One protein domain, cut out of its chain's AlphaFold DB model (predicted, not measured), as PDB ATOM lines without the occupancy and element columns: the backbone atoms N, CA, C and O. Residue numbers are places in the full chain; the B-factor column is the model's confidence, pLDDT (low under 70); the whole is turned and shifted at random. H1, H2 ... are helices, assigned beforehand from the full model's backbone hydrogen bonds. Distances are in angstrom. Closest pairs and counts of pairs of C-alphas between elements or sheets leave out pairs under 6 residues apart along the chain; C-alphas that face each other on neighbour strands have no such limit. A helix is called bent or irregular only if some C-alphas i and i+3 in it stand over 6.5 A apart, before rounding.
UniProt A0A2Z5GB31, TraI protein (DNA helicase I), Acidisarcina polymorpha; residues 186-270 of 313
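This is residues 186 to 270 of the 313 residues of the protein "TraI protein (DNA helicase I)" of Acidisarcina polymorpha (UniProt A0A2Z5GB31). Three helices, H1, H2 and H3, cross one another in a small core, and a fourth, H4, is bent into an L whose two arms meet the last residues of H1, 197 to 201. At the far end of the longest axis from H4 lies the loop of residues 221 to 230, between H2 and H3. The printed part has 85 residues with four named helices, H1, H2, H3 and H4 along the chain, and no named strand; the class is all helix. It is compact, with a radius of gyration of the C-alphas of 13.5 A, and spans 42 by 34 by 23 A.

Find C-alpha 186 at (76.079, 93.386, 135.751); from there H1 runs through residues 186 to 201, 22.9 A long. H2, residues 206 to 220, covers 20.7 A and is only just irregular, C-alphas 215 and 218 being 6.55 A apart. H3, residues 231 to 241, begins at C-alpha 231 (62.942, 90.736, 144.434) and covers 14.9 A. H4, residues 245 to 270, was assigned as one helix by its hydrogen bonds but is bent: C-alphas 253 and 256 are 7.3 A apart. Its arm H4a, residues 245 to 253, covers 12.9 A; its arm H4b, residues 256 to 270, covers 24.2 A, ends at C-alpha 270 (69.338, 62.262, 147.078) and is irregular, C-alphas 256 and 259 being 7.3 A apart.

Start at H1, the hub, which touches three other helices. H1 and H2 form a helical hairpin: they touch, closest at the C-alphas of Ala 196 and Ile 209, 5.9 A apart, and run opposite ways at a tilt of 37 degrees, only just steep. With residues 192 to 196 alone, H1 touches H3 at a steep tilt of 59 degrees, the same way; the closest C-alphas, of Ser 193 and Thr 238, are 6.1 A apart. H2 and H3 touch with 17 pairs of C-alphas within 8 A, closest at Leu 210 and Gly 235, 5.1 A, at a steep tilt of 46 degrees, opposite ways. H1 only just touches each arm of H4, with 3 pairs of C-alphas within 8 A: Leu 197 and Leu 251 of H4a are closest at 6.8 A, Ala 201 and Gly 258 of H4b at 6.6 A. The arms' lines stand about perpendicular, at 88 degrees. H2 is apart from both arms. Every O i to N i+4 pair is within hydrogen-bond range in H3; the counts are 11 of 12 in H1, 9 of 11 in H2, 4 of 5 in H4a and 6 of 11 in H4b.

Look for the two C-alphas farthest apart at Ala 225 and Lys 256, 41.7 A. The printed part has no cut and no long link. The model's pLDDT is under 70 at residues 186 to 190, 222 to 229 and 267 to 270.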
ATOM      1  N   THR A 186      76.359  94.226 136.936       44.16
ATOM      2  CA  THR A 186      76.079  93.386 135.751       44.16
ATOM      3  C   THR A 186      76.540  91.930 135.859       44.16
ATOM      4  O   THR A 186      76.090  91.096 135.075       44.16
ATOM      5  N   ARG A 187      77.430  91.586 136.803       44.81
ATOM      6  CA  ARG A 187      77.954  90.209 136.922       44.81
ATOM      7  C   ARG A 187      76.945  89.237 137.530       44.81
ATOM      8  O   ARG A 187      76.868  88.101 137.083       44.81
ATOM      9  N   PHE A 188      76.149  89.694 138.496       49.69
ATOM     10  CA  PHE A 188      75.137  88.856 139.146       49.69
ATOM     11  C   PHE A 188      73.850  88.732 138.331       49.69
ATOM     12  O   PHE A 188      73.249  87.666 138.308       49.69
ATOM     13  N   SER A 189      73.446  89.774 137.594       60.78
ATOM     14  CA  SER A 189      72.299  89.645 136.688       60.78
ATOM     15  C   SER A 189      72.535  88.552 135.642       60.78
ATOM     16  O   SER A 189      71.625  87.789 135.350       60.78
ATOM     17  N   PHE A 190      73.774  88.410 135.155       59.25
ATOM     18  CA  PHE A 190      74.157  87.314 134.265       59.25
ATOM     19  C   PHE A 190      74.088  85.933 134.944       59.25
ATOM     20  O   PHE A 190      73.605  84.985 134.327       59.25
ATOM     21  N   SER A 191      74.521  85.799 136.206       76.25
ATOM     22  CA  SER A 191      74.483  84.505 136.903       76.25
ATOM     23  C   SER A 191      73.058  84.035 137.206       76.25
ATOM     24  O   SER A 191      72.770  82.864 136.982       76.25
ATOM     25  N   ILE A 192      72.147  84.920 137.636       79.88
ATOM     26  CA  ILE A 192      70.740  84.537 137.868       79.88
ATOM     27  C   ILE A 192      70.038  84.197 136.541       79.88
ATOM     28  O   ILE A 192      69.320  83.202 136.471       79.88
ATOM     29  N   SER A 193      70.310  84.932 135.452       85.38
ATOM     30  CA  SER A 193      69.816  84.564 134.113       85.38
ATOM     31  C   SER A 193      70.317  83.185 133.658       85.38
ATOM     32  O   SER A 193      69.549  82.414 133.085       85.38
ATOM     33  N   MET A 194      71.575  82.836 133.949       90.06
ATOM     34  CA  MET A 194      72.112  81.494 133.682       90.06
ATOM     35  C   MET A 194      71.486  80.401 134.559       90.06
ATOM     36  O   MET A 194      71.279  79.291 134.071       90.06
ATOM     37  N   ILE A 195      71.153  80.694 135.821       90.25
ATOM     38  CA  ILE A 195      70.424  79.759 136.695       90.25
ATOM     39  C   ILE A 195      69.025  79.493 136.126       90.25
ATOM     40  O   ILE A 195      68.656  78.335 135.957       90.25
ATOM     41  N   ALA A 196      68.292  80.535 135.720       93.38
ATOM     42  CA  ALA A 196      66.973  80.387 135.102       93.38
ATOM     43  C   ALA A 196      67.017  79.582 133.783       93.38
ATOM     44  O   ALA A 196      66.173  78.715 133.561       93.38
ATOM     45  N   LEU A 197      68.033  79.803 132.935       93.75
ATOM     46  CA  LEU A 197      68.275  78.991 131.731       93.75
ATOM     47  C   LEU A 197      68.554  77.517 132.061       93.75
ATOM     48  O   LEU A 197      67.999  76.633 131.411       93.75
ATOM     49  N   ARG A 198      69.395  77.245 133.068       93.12
ATOM     50  CA  ARG A 198      69.705  75.880 133.520       93.12
ATOM     51  C   ARG A 198      68.461  75.176 134.058       93.12
ATOM     52  O   ARG A 198      68.197  74.053 133.648       93.12
ATOM     53  N   MET A 199      67.678  75.846 134.901       93.00
ATOM     54  CA  MET A 199      66.434  75.291 135.438       93.00
ATOM     55  C   MET A 199      65.415  74.989 134.329       93.00
ATOM     56  O   MET A 199      64.782  73.935 134.325       93.00
ATOM     57  N   ARG A 200      65.297  75.869 133.328       93.88
ATOM     58  CA  ARG A 200      64.473  75.594 132.144       93.88
ATOM     59  C   ARG A 200      64.996  74.391 131.345       93.88
ATOM     60  O   ARG A 200      64.194  73.600 130.854       93.88
ATOM     61  N   ALA A 201      66.317  74.226 131.231       91.94
ATOM     62  CA  ALA A 201      66.937  73.075 130.563       91.94
ATOM     63  C   ALA A 201      66.649  71.738 131.270       91.94
ATOM     64  O   ALA A 201      66.631  70.702 130.611       91.94
ATOM     65  N   THR A 202      66.411  71.755 132.584       91.25
ATOM     66  CA  THR A 202      66.018  70.583 133.387       91.25
ATOM     67  C   THR A 202      64.502  70.477 133.594       91.25
ATOM     68  O   THR A 202      64.048  69.767 134.485       91.25
ATOM     69  N   HIS A 203      63.717  71.128 132.726       92.56
ATOM     70  CA  HIS A 203      62.250  71.077 132.669       92.56
ATOM     71  C   HIS A 203      61.497  71.681 133.868       92.56
ATOM     72  O   HIS A 203      60.312  71.391 134.045       92.56
ATOM     73  N   HIS A 204      62.116  72.573 134.646       93.94
ATOM     74  CA  HIS A 204      61.355  73.397 135.590       93.94
ATOM     75  C   HIS A 204      60.465  74.406 134.853       93.94
ATOM     76  O   HIS A 204      60.764  74.846 133.737       93.94
ATOM     77  N   ASP A 205      59.357  74.773 135.490       94.56
ATOM     78  CA  ASP A 205      58.413  75.769 135.005       94.56
ATOM     79  C   ASP A 205      58.796  77.191 135.463       94.56
ATOM     80  O   ASP A 205      59.703  77.404 136.275       94.56
ATOM     81  N   ARG A 206      58.082  78.201 134.947       94.50
ATOM     82  CA  ARG A 206      58.306  79.607 135.335       94.50
ATOM     83  C   ARG A 206      58.101  79.830 136.835       94.50
ATOM     84  O   ARG A 206      58.818  80.639 137.418       94.50
ATOM     85  N   SER A 207      57.162  79.106 137.443       94.12
ATOM     86  CA  SER A 207      56.829  79.188 138.870       94.12
ATOM     87  C   SER A 207      57.984  78.708 139.747       94.12
ATOM     88  O   SER A 207      58.407  79.446 140.634       94.12
ATOM     89  N   ALA A 208      58.548  77.525 139.474       92.94
ATOM     90  CA  ALA A 208      59.694  77.005 140.217       92.94
ATOM     91  C   ALA A 208      60.947  77.873 140.026       92.94
ATOM     92  O   ALA A 208      61.678  78.105 140.987       92.94
ATOM     93  N   ILE A 209      61.172  78.411 138.819       93.62
ATOM     94  CA  ILE A 209      62.264  79.367 138.564       93.62
ATOM     95  C   ILE A 209      62.084  80.635 139.412       93.62
ATOM     96  O   ILE A 209      63.034  81.081 140.055       93.62
ATOM     97  N   LEU A 210      60.875  81.202 139.455       94.31
ATOM     98  CA  LEU A 210      60.568  82.368 140.285       94.31
ATOM     99  C   LEU A 210      60.763  82.061 141.778       94.31
ATOM    100  O   LEU A 210      61.422  82.839 142.465       94.31
ATOM    101  N   ALA A 211      60.263  80.921 142.264       92.81
ATOM    102  CA  ALA A 211      60.398  80.507 143.661       92.81
ATOM    103  C   ALA A 211      61.871  80.323 144.073       92.81
ATOM    104  O   ALA A 211      62.294  80.860 145.096       92.81
ATOM    105  N   ALA A 212      62.681  79.655 143.245       91.31
ATOM    106  CA  ALA A 212      64.110  79.473 143.501       91.31
ATOM    107  C   ALA A 212      64.891  80.801 143.500       91.31
ATOM    108  O   ALA A 212      65.836  80.968 144.275       91.31
ATOM    109  N   ILE A 213      64.498  81.772 142.665       90.31
ATOM    110  CA  ILE A 213      65.096  83.115 142.690       90.31
ATOM    111  C   ILE A 213      64.668  83.879 143.952       90.31
ATOM    112  O   ILE A 213      65.506  84.561 144.540       90.31
ATOM    113  N   LEU A 214      63.413  83.758 144.392       90.25
ATOM    114  CA  LEU A 214      62.929  84.403 145.618       90.25
ATOM    115  C   LEU A 214      63.556  83.833 146.897       90.25
ATOM    116  O   LEU A 214      63.776  84.599 147.829       90.25
ATOM    117  N   ASP A 215      63.899  82.545 146.936       89.44
ATOM    118  CA  ASP A 215      64.649  81.952 148.054       89.44
ATOM    119  C   ASP A 215      66.148  82.329 148.003       89.44
ATOM    120  O   ASP A 215      66.725  82.851 148.963       89.44
ATOM    121  N   GLY A 216      66.792  82.142 146.845       84.25
ATOM    122  CA  GLY A 216      68.243  82.304 146.706       84.25
ATOM    123  C   GLY A 216      68.746  83.752 146.607       84.25
ATOM    124  O   GLY A 216      69.866  84.053 147.046       84.25
ATOM    125  N   ALA A 217      67.972  84.678 146.030       82.06
ATOM    126  CA  ALA A 217      68.435  86.051 145.809       82.06
ATOM    127  C   ALA A 217      68.548  86.876 147.108       82.06
ATOM    128  O   ALA A 217      69.623  87.442 147.322       82.06
ATOM    129  N   PRO A 218      67.554  86.903 148.023       78.94
ATOM    130  CA  PRO A 218      67.680  87.621 149.295       78.94
ATOM    131  C   PRO A 218      68.766  87.025 150.200       78.94
ATOM    132  O   PRO A 218      69.453  87.754 150.913       78.94
ATOM    133  N   ARG A 219      68.977  85.702 150.137       78.62
ATOM    134  CA  ARG A 219      70.009  85.008 150.921       78.62
ATOM    135  C   ARG A 219      71.432  85.319 150.450       78.62
ATOM    136  O   ARG A 219      72.340  85.426 151.268       78.62
ATOM    137  N   SER A 220      71.634  85.474 149.140       73.88
ATOM    138  CA  SER A 220      72.934  85.851 148.557       73.88
ATOM    139  C   SER A 220      73.188  87.363 148.547       73.88
ATOM    140  O   SER A 220      74.332  87.801 148.403       73.88
ATOM    141  N   ARG A 221      72.130  88.165 148.692       72.62
ATOM    142  CA  ARG A 221      72.158  89.626 148.766       72.62
ATOM    143  C   ARG A 221      71.199  90.083 149.867       72.62
ATOM    144  O   ARG A 221      70.056  90.424 149.546       72.62
ATOM    145  N   PRO A 222      71.646  90.103 151.139       66.25
ATOM    146  CA  PRO A 222      70.850  90.696 152.201       66.25
ATOM    147  C   PRO A 222      70.465  92.117 151.791       66.25
ATOM    148  O   PRO A 222      71.238  92.829 151.147       66.25
ATOM    149  N   VAL A 223      69.234  92.498 152.111       66.19
ATOM    150  CA  VAL A 223      68.676  93.784 151.707       66.19
ATOM    151  C   VAL A 223      69.490  94.901 152.360       66.19
ATOM    152  O   VAL A 223      69.382  95.126 153.564       66.19
ATOM    153  N   ASP A 224      70.303  95.602 151.561       56.34
ATOM    154  CA  ASP A 224      70.948  96.852 151.974       56.34
ATOM    155  C   ASP A 224      69.891  97.770 152.613       56.34
ATOM    156  O   ASP A 224      68.767  97.850 152.105       56.34
ATOM    157  N   ALA A 225      70.253  98.502 153.676       50.72
ATOM    158  CA  ALA A 225      69.336  99.212 154.587       50.72
ATOM    159  C   ALA A 225      68.238 100.089 153.932       50.72
ATOM    160  O   ALA A 225      67.221 100.385 154.557       50.72
ATOM    161  N   ASN A 226      68.401 100.464 152.663       54.75
ATOM    162  CA  ASN A 226      67.434 101.212 151.863       54.75
ATOM    163  C   ASN A 226      66.269 100.387 151.268       54.75
ATOM    164  O   ASN A 226      65.544 100.943 150.452       54.75
ATOM    165  N   HIS A 227      66.086  99.099 151.598       57.03
ATOM    166  CA  HIS A 227      64.874  98.290 151.311       57.03
ATOM    167  C   HIS A 227      64.410  98.150 149.833       57.03
ATOM    168  O   HIS A 227      63.466  97.424 149.537       57.03
ATOM    169  N   ASN A 228      65.104  98.762 148.871       61.81
ATOM    170  CA  ASN A 228      64.625  98.978 147.498       61.81
ATOM    171  C   ASN A 228      64.894  97.828 146.504       61.81
ATOM    172  O   ASN A 228      64.849  98.037 145.289       61.81
ATOM    173  N   HIS A 229      65.190  96.615 146.975       69.25
ATOM    174  CA  HIS A 229      65.324  95.454 146.092       69.25
ATOM    175  C   HIS A 229      63.964  94.762 145.922       69.25
ATOM    176  O   HIS A 229      63.582  93.908 146.714       69.25
ATOM    177  N   GLN A 230      63.242  95.127 144.856       85.19
ATOM    178  CA  GLN A 230      61.999  94.468 144.431       85.19
ATOM    179  C   GLN A 230      62.292  93.058 143.880       85.19
ATOM    180  O   GLN A 230      62.331  92.840 142.666       85.19
ATOM    181  N   TRP A 231      62.551  92.105 144.781       85.44
ATOM    182  CA  TRP A 231      62.942  90.736 144.434       85.44
ATOM    183  C   TRP A 231      61.882  89.997 143.614       85.44
ATOM    184  O   TRP A 231      62.245  89.283 142.686       85.44
ATOM    185  N   GLU A 232      60.596  90.231 143.879       89.31
ATOM    186  CA  GLU A 232      59.465  89.682 143.116       89.31
ATOM    187  C   GLU A 232      59.508  90.104 141.646       89.31
ATOM    188  O   GLU A 232      59.589  89.258 140.755       89.31
ATOM    189  N   TYR A 233      59.567  91.414 141.385       89.75
ATOM    190  CA  TYR A 233      59.674  91.953 140.028       89.75
ATOM    191  C   TYR A 233      60.952  91.478 139.315       89.75
ATOM    192  O   TYR A 233      60.936  91.157 138.125       89.75
ATOM    193  N   TYR A 234      62.071  91.395 140.045       89.38
ATOM    194  CA  TYR A 234      63.331  90.883 139.508       89.38
ATOM    195  C   TYR A 234      63.260  89.385 139.158       89.38
ATOM    196  O   TYR A 234      63.719  88.985 138.083       89.38
ATOM    197  N   GLY A 235      62.656  88.571 140.027       91.38
ATOM    198  CA  GLY A 235      62.438  87.140 139.824       91.38
ATOM    199  C   GLY A 235      61.520  86.871 138.640       91.38
ATOM    200  O   GLY A 235      61.912  86.143 137.729       91.38
ATOM    201  N   GLN A 236      60.367  87.542 138.581       93.56
ATOM    202  CA  GLN A 236      59.415  87.438 137.472       93.56
ATOM    203  C   GLN A 236      60.055  87.823 136.135       93.56
ATOM    204  O   GLN A 236      60.064  87.019 135.202       93.56
ATOM    205  N   ARG A 237      60.707  88.993 136.059       93.81
ATOM    206  CA  ARG A 237      61.411  89.430 134.843       93.81
ATOM    207  C   ARG A 237      62.489  88.437 134.404       93.81
ATOM    208  O   ARG A 237      62.717  88.273 133.205       93.81
ATOM    209  N   THR A 238      63.168  87.790 135.351       93.12
ATOM    210  CA  THR A 238      64.215  86.811 135.036       93.12
ATOM    211  C   THR A 238      63.622  85.478 134.573       93.12
ATOM    212  O   THR A 238      64.092  84.938 133.569       93.12
ATOM    213  N   ALA A 239      62.550  84.999 135.211       94.31
ATOM    214  CA  ALA A 239      61.795  83.829 134.769       94.31
ATOM    215  C   ALA A 239      61.234  84.027 133.348       94.31
ATOM    216  O   ALA A 239      61.455  83.180 132.488       94.31
ATOM    217  N   ASP A 240      60.618  85.177 133.053       94.69
ATOM    218  CA  ASP A 240      60.139  85.497 131.703       94.69
ATOM    219  C   ASP A 240      61.287  85.593 130.687       94.69
ATOM    220  O   ASP A 240      61.175  85.070 129.574       94.69
ATOM    221  N   SER A 241      62.429  86.184 131.069       92.38
ATOM    222  CA  SER A 241      63.601  86.282 130.185       92.38
ATOM    223  C   SER A 241      64.107  84.913 129.711       92.38
ATOM    224  O   SER A 241      64.526  84.784 128.557       92.38
ATOM    225  N   ALA A 242      63.990  83.881 130.556       94.06
ATOM    226  CA  ALA A 242      64.418  82.518 130.254       94.06
ATOM    227  C   ALA A 242      63.541  81.810 129.203       94.06
ATOM    228  O   ALA A 242      63.993  80.818 128.637       94.06
ATOM    229  N   TYR A 243      62.339  82.317 128.896       93.69
ATOM    230  CA  TYR A 243      61.440  81.797 127.846       93.69
ATOM    231  C   TYR A 243      61.347  82.724 126.623       93.69
ATOM    232  O   TYR A 243      60.390  82.655 125.854       93.69
ATOM    233  N   THR A 244      62.325  83.611 126.432       94.25
ATOM    234  CA  THR A 244      62.410  84.439 125.219       94.25
ATOM    235  C   THR A 244      63.038  83.674 124.043       94.25
ATOM    236  O   THR A 244      63.889  82.811 124.265       94.25
ATOM    237  N   PRO A 245      62.760  84.056 122.780       94.06
ATOM    238  CA  PRO A 245      63.419  83.464 121.605       94.06
ATOM    239  C   PRO A 245      64.950  83.604 121.588       94.06
ATOM    240  O   PRO A 245      65.647  82.884 120.876       94.06
ATOM    241  N   GLN A 246      65.499  84.550 122.358       91.56
ATOM    242  CA  GLN A 246      66.943  84.683 122.541       91.56
ATOM    243  C   GLN A 246      67.478  83.656 123.549       91.56
ATOM    244  O   GLN A 246      68.548  83.091 123.326       91.56
ATOM    245  N   ALA A 247      66.721  83.379 124.615       91.31
ATOM    246  CA  ALA A 247      67.022  82.313 125.562       91.31
ATOM    247  C   ALA A 247      66.970  80.924 124.905       91.31
ATOM    248  O   ALA A 247      67.811  80.092 125.227       91.31
ATOM    249  N   ASP A 248      66.079  80.692 123.932       93.44
ATOM    250  CA  ASP A 248      66.038  79.440 123.152       93.44
ATOM    251  C   ASP A 248      67.365  79.170 122.420       93.44
ATOM    252  O   ASP A 248      67.962  78.104 122.574       93.44
ATOM    253  N   LYS A 249      67.894  80.173 121.707       93.88
ATOM    254  CA  LYS A 249      69.199  80.094 121.021       93.88
ATOM    255  C   LYS A 249      70.361  79.886 121.995       93.88
ATOM    256  O   LYS A 249      71.333  79.197 121.686       93.88
ATOM    257  N   GLN A 250      70.280  80.487 123.184       92.12
ATOM    258  CA  GLN A 250      71.263  80.243 124.237       92.12
ATOM    259  C   GLN A 250      71.176  78.800 124.744       92.12
ATOM    260  O   GLN A 250      72.215  78.154 124.849       92.12
ATOM    261  N   LEU A 251      69.967  78.282 124.981       92.50
ATOM    262  CA  LEU A 251      69.714  76.900 125.396       92.50
ATOM    263  C   LEU A 251      70.304  75.901 124.391       92.50
ATOM    264  O   LEU A 251      71.015  74.984 124.792       92.50
ATOM    265  N   GLU A 252      70.092  76.132 123.093       93.06
ATOM    266  CA  GLU A 252      70.665  75.339 121.999       93.06
ATOM    267  C   GLU A 252      72.205  75.346 122.038       93.06
ATOM    268  O   GLU A 252      72.835  74.288 122.086       93.06
ATOM    269  N   SER A 253      72.833  76.526 122.153       91.38
ATOM    270  CA  SER A 253      74.301  76.641 122.274       91.38
ATOM    271  C   SER A 253      74.879  75.973 123.537       91.38
ATOM    272  O   SER A 253      76.062  75.611 123.592       91.38
ATOM    273  N   LEU A 254      74.040  75.810 124.564       90.06
ATOM    274  CA  LEU A 254      74.374  75.246 125.867       90.06
ATOM    275  C   LEU A 254      73.927  73.782 126.019       90.06
ATOM    276  O   LEU A 254      74.278  73.163 127.023       90.06
ATOM    277  N   ALA A 255      73.255  73.189 125.025       87.94
ATOM    278  CA  ALA A 255      72.749  71.813 125.068       87.94
ATOM    279  C   ALA A 255      73.852  70.776 125.357       87.94
ATOM    280  O   ALA A 255      73.619  69.787 126.055       87.94
ATOM    281  N   LYS A 256      75.094  71.058 124.934       91.62
ATOM    282  CA  LYS A 256      76.311  70.307 125.304       91.62
ATOM    283  C   LYS A 256      76.513  70.121 126.819       91.62
ATOM    284  O   LYS A 256      77.128  69.141 127.227       91.62
ATOM    285  N   TYR A 257      75.994  71.026 127.650       89.81
ATOM    286  CA  TYR A 257      76.063  70.962 129.113       89.81
ATOM    287  C   TYR A 257      74.805  70.364 129.762       89.81
ATOM    288  O   TYR A 257      74.827  70.104 130.963       89.81
ATOM    289  N   GLY A 258      73.743  70.067 129.002       87.25
ATOM    290  CA  GLY A 258      72.473  69.560 129.543       87.25
ATOM    291  C   GLY A 258      72.634  68.289 130.385       87.25
ATOM    292  O   GLY A 258      72.134  68.223 131.505       87.25
ATOM    293  N   LYS A 259      73.441  67.319 129.919       88.25
ATOM    294  CA  LYS A 259      73.771  66.099 130.690       88.25
ATOM    295  C   LYS A 259      74.481  66.397 132.017       88.25
ATOM    296  O   LYS A 259      74.283  65.679 132.994       88.25
ATOM    297  N   HIS A 260      75.319  67.433 132.057       89.50
ATOM    298  CA  HIS A 260      76.030  67.836 133.270       89.50
ATOM    299  C   HIS A 260      75.079  68.510 134.266       89.50
ATOM    300  O   HIS A 260      75.104  68.175 135.446       89.50
ATOM    301  N   TRP A 261      74.195  69.393 133.793       89.69
ATOM    302  CA  TRP A 261      73.192  70.045 134.637       89.69
ATOM    303  C   TRP A 261      72.174  69.061 135.213       89.69
ATOM    304  O   TRP A 261      71.965  69.071 136.421       89.69
ATOM    305  N   ALA A 262      71.643  68.142 134.401       86.44
ATOM    306  CA  ALA A 262      70.741  67.090 134.876       86.44
ATOM    307  C   ALA A 262      71.371  66.240 136.001       86.44
ATOM    308  O   ALA A 262      70.707  65.917 136.982       86.44
ATOM    309  N   ARG A 263      72.677  65.937 135.908       88.25
ATOM    310  CA  ARG A 263      73.417  65.226 136.967       88.25
ATOM    311  C   ARG A 263      73.569  66.047 138.253       88.25
ATOM    312  O   ARG A 263      73.664  65.454 139.323       88.25
ATOM    313  N   LEU A 264      73.641  67.376 138.159       85.69
ATOM    314  CA  LEU A 264      73.732  68.248 139.331       85.69
ATOM    315  C   LEU A 264      72.383  68.384 140.045       85.69
ATOM    316  O   LEU A 264      72.364  68.263 141.264       85.69
ATOM    317  N   GLU A 265      71.271  68.555 139.318       83.06
ATOM    318  CA  GLU A 265      69.939  68.592 139.955       83.06
ATOM    319  C   GLU A 265      69.591  67.248 140.612       83.06
ATOM    320  O   GLU A 265      69.106  67.216 141.740       83.06
ATOM    321  N   ALA A 266      69.927  66.125 139.961       80.62
ATOM    322  CA  ALA A 266      69.678  64.789 140.506       80.62
ATOM    323  C   ALA A 266      70.390  64.519 141.849       80.62
ATOM    324  O   ALA A 266      69.911  63.703 142.634       80.62
ATOM    325  N   ARG A 267      71.511  65.199 142.136       66.31
ATOM    326  CA  ARG A 267      72.224  65.070 143.422       66.31
ATOM    327  C   ARG A 267      71.510  65.781 144.567       66.31
ATOM    328  O   ARG A 267      71.423  65.217 145.653       66.31
ATOM    329  N   GLY A 268      70.933  66.957 144.311       57.25
ATOM    330  CA  GLY A 268      70.160  67.691 145.321       57.25
ATOM    331  C   GLY A 268      68.979  66.882 145.870       57.25
ATOM    332  O   GLY A 268      68.627  67.009 147.034       57.25
ATOM    333  N   SER A 269      68.401  65.984 145.064       55.12
ATOM    334  CA  SER A 269      67.279  65.137 145.489       55.12
ATOM    335  C   SER A 269      67.660  63.915 146.337       55.12
ATOM    336  O   SER A 269      66.774  63.357 146.981       55.12
ATOM    337  N   GLN A 270      68.922  63.462 146.331       51.03
ATOM    338  CA  GLN A 270      69.338  62.262 147.078       51.03
ATOM    339  C   GLN A 270      70.054  62.586 148.395       51.03
ATOM    340  O   GLN A 270      69.781  61.928 149.397       51.03
TER     341      GLN A 270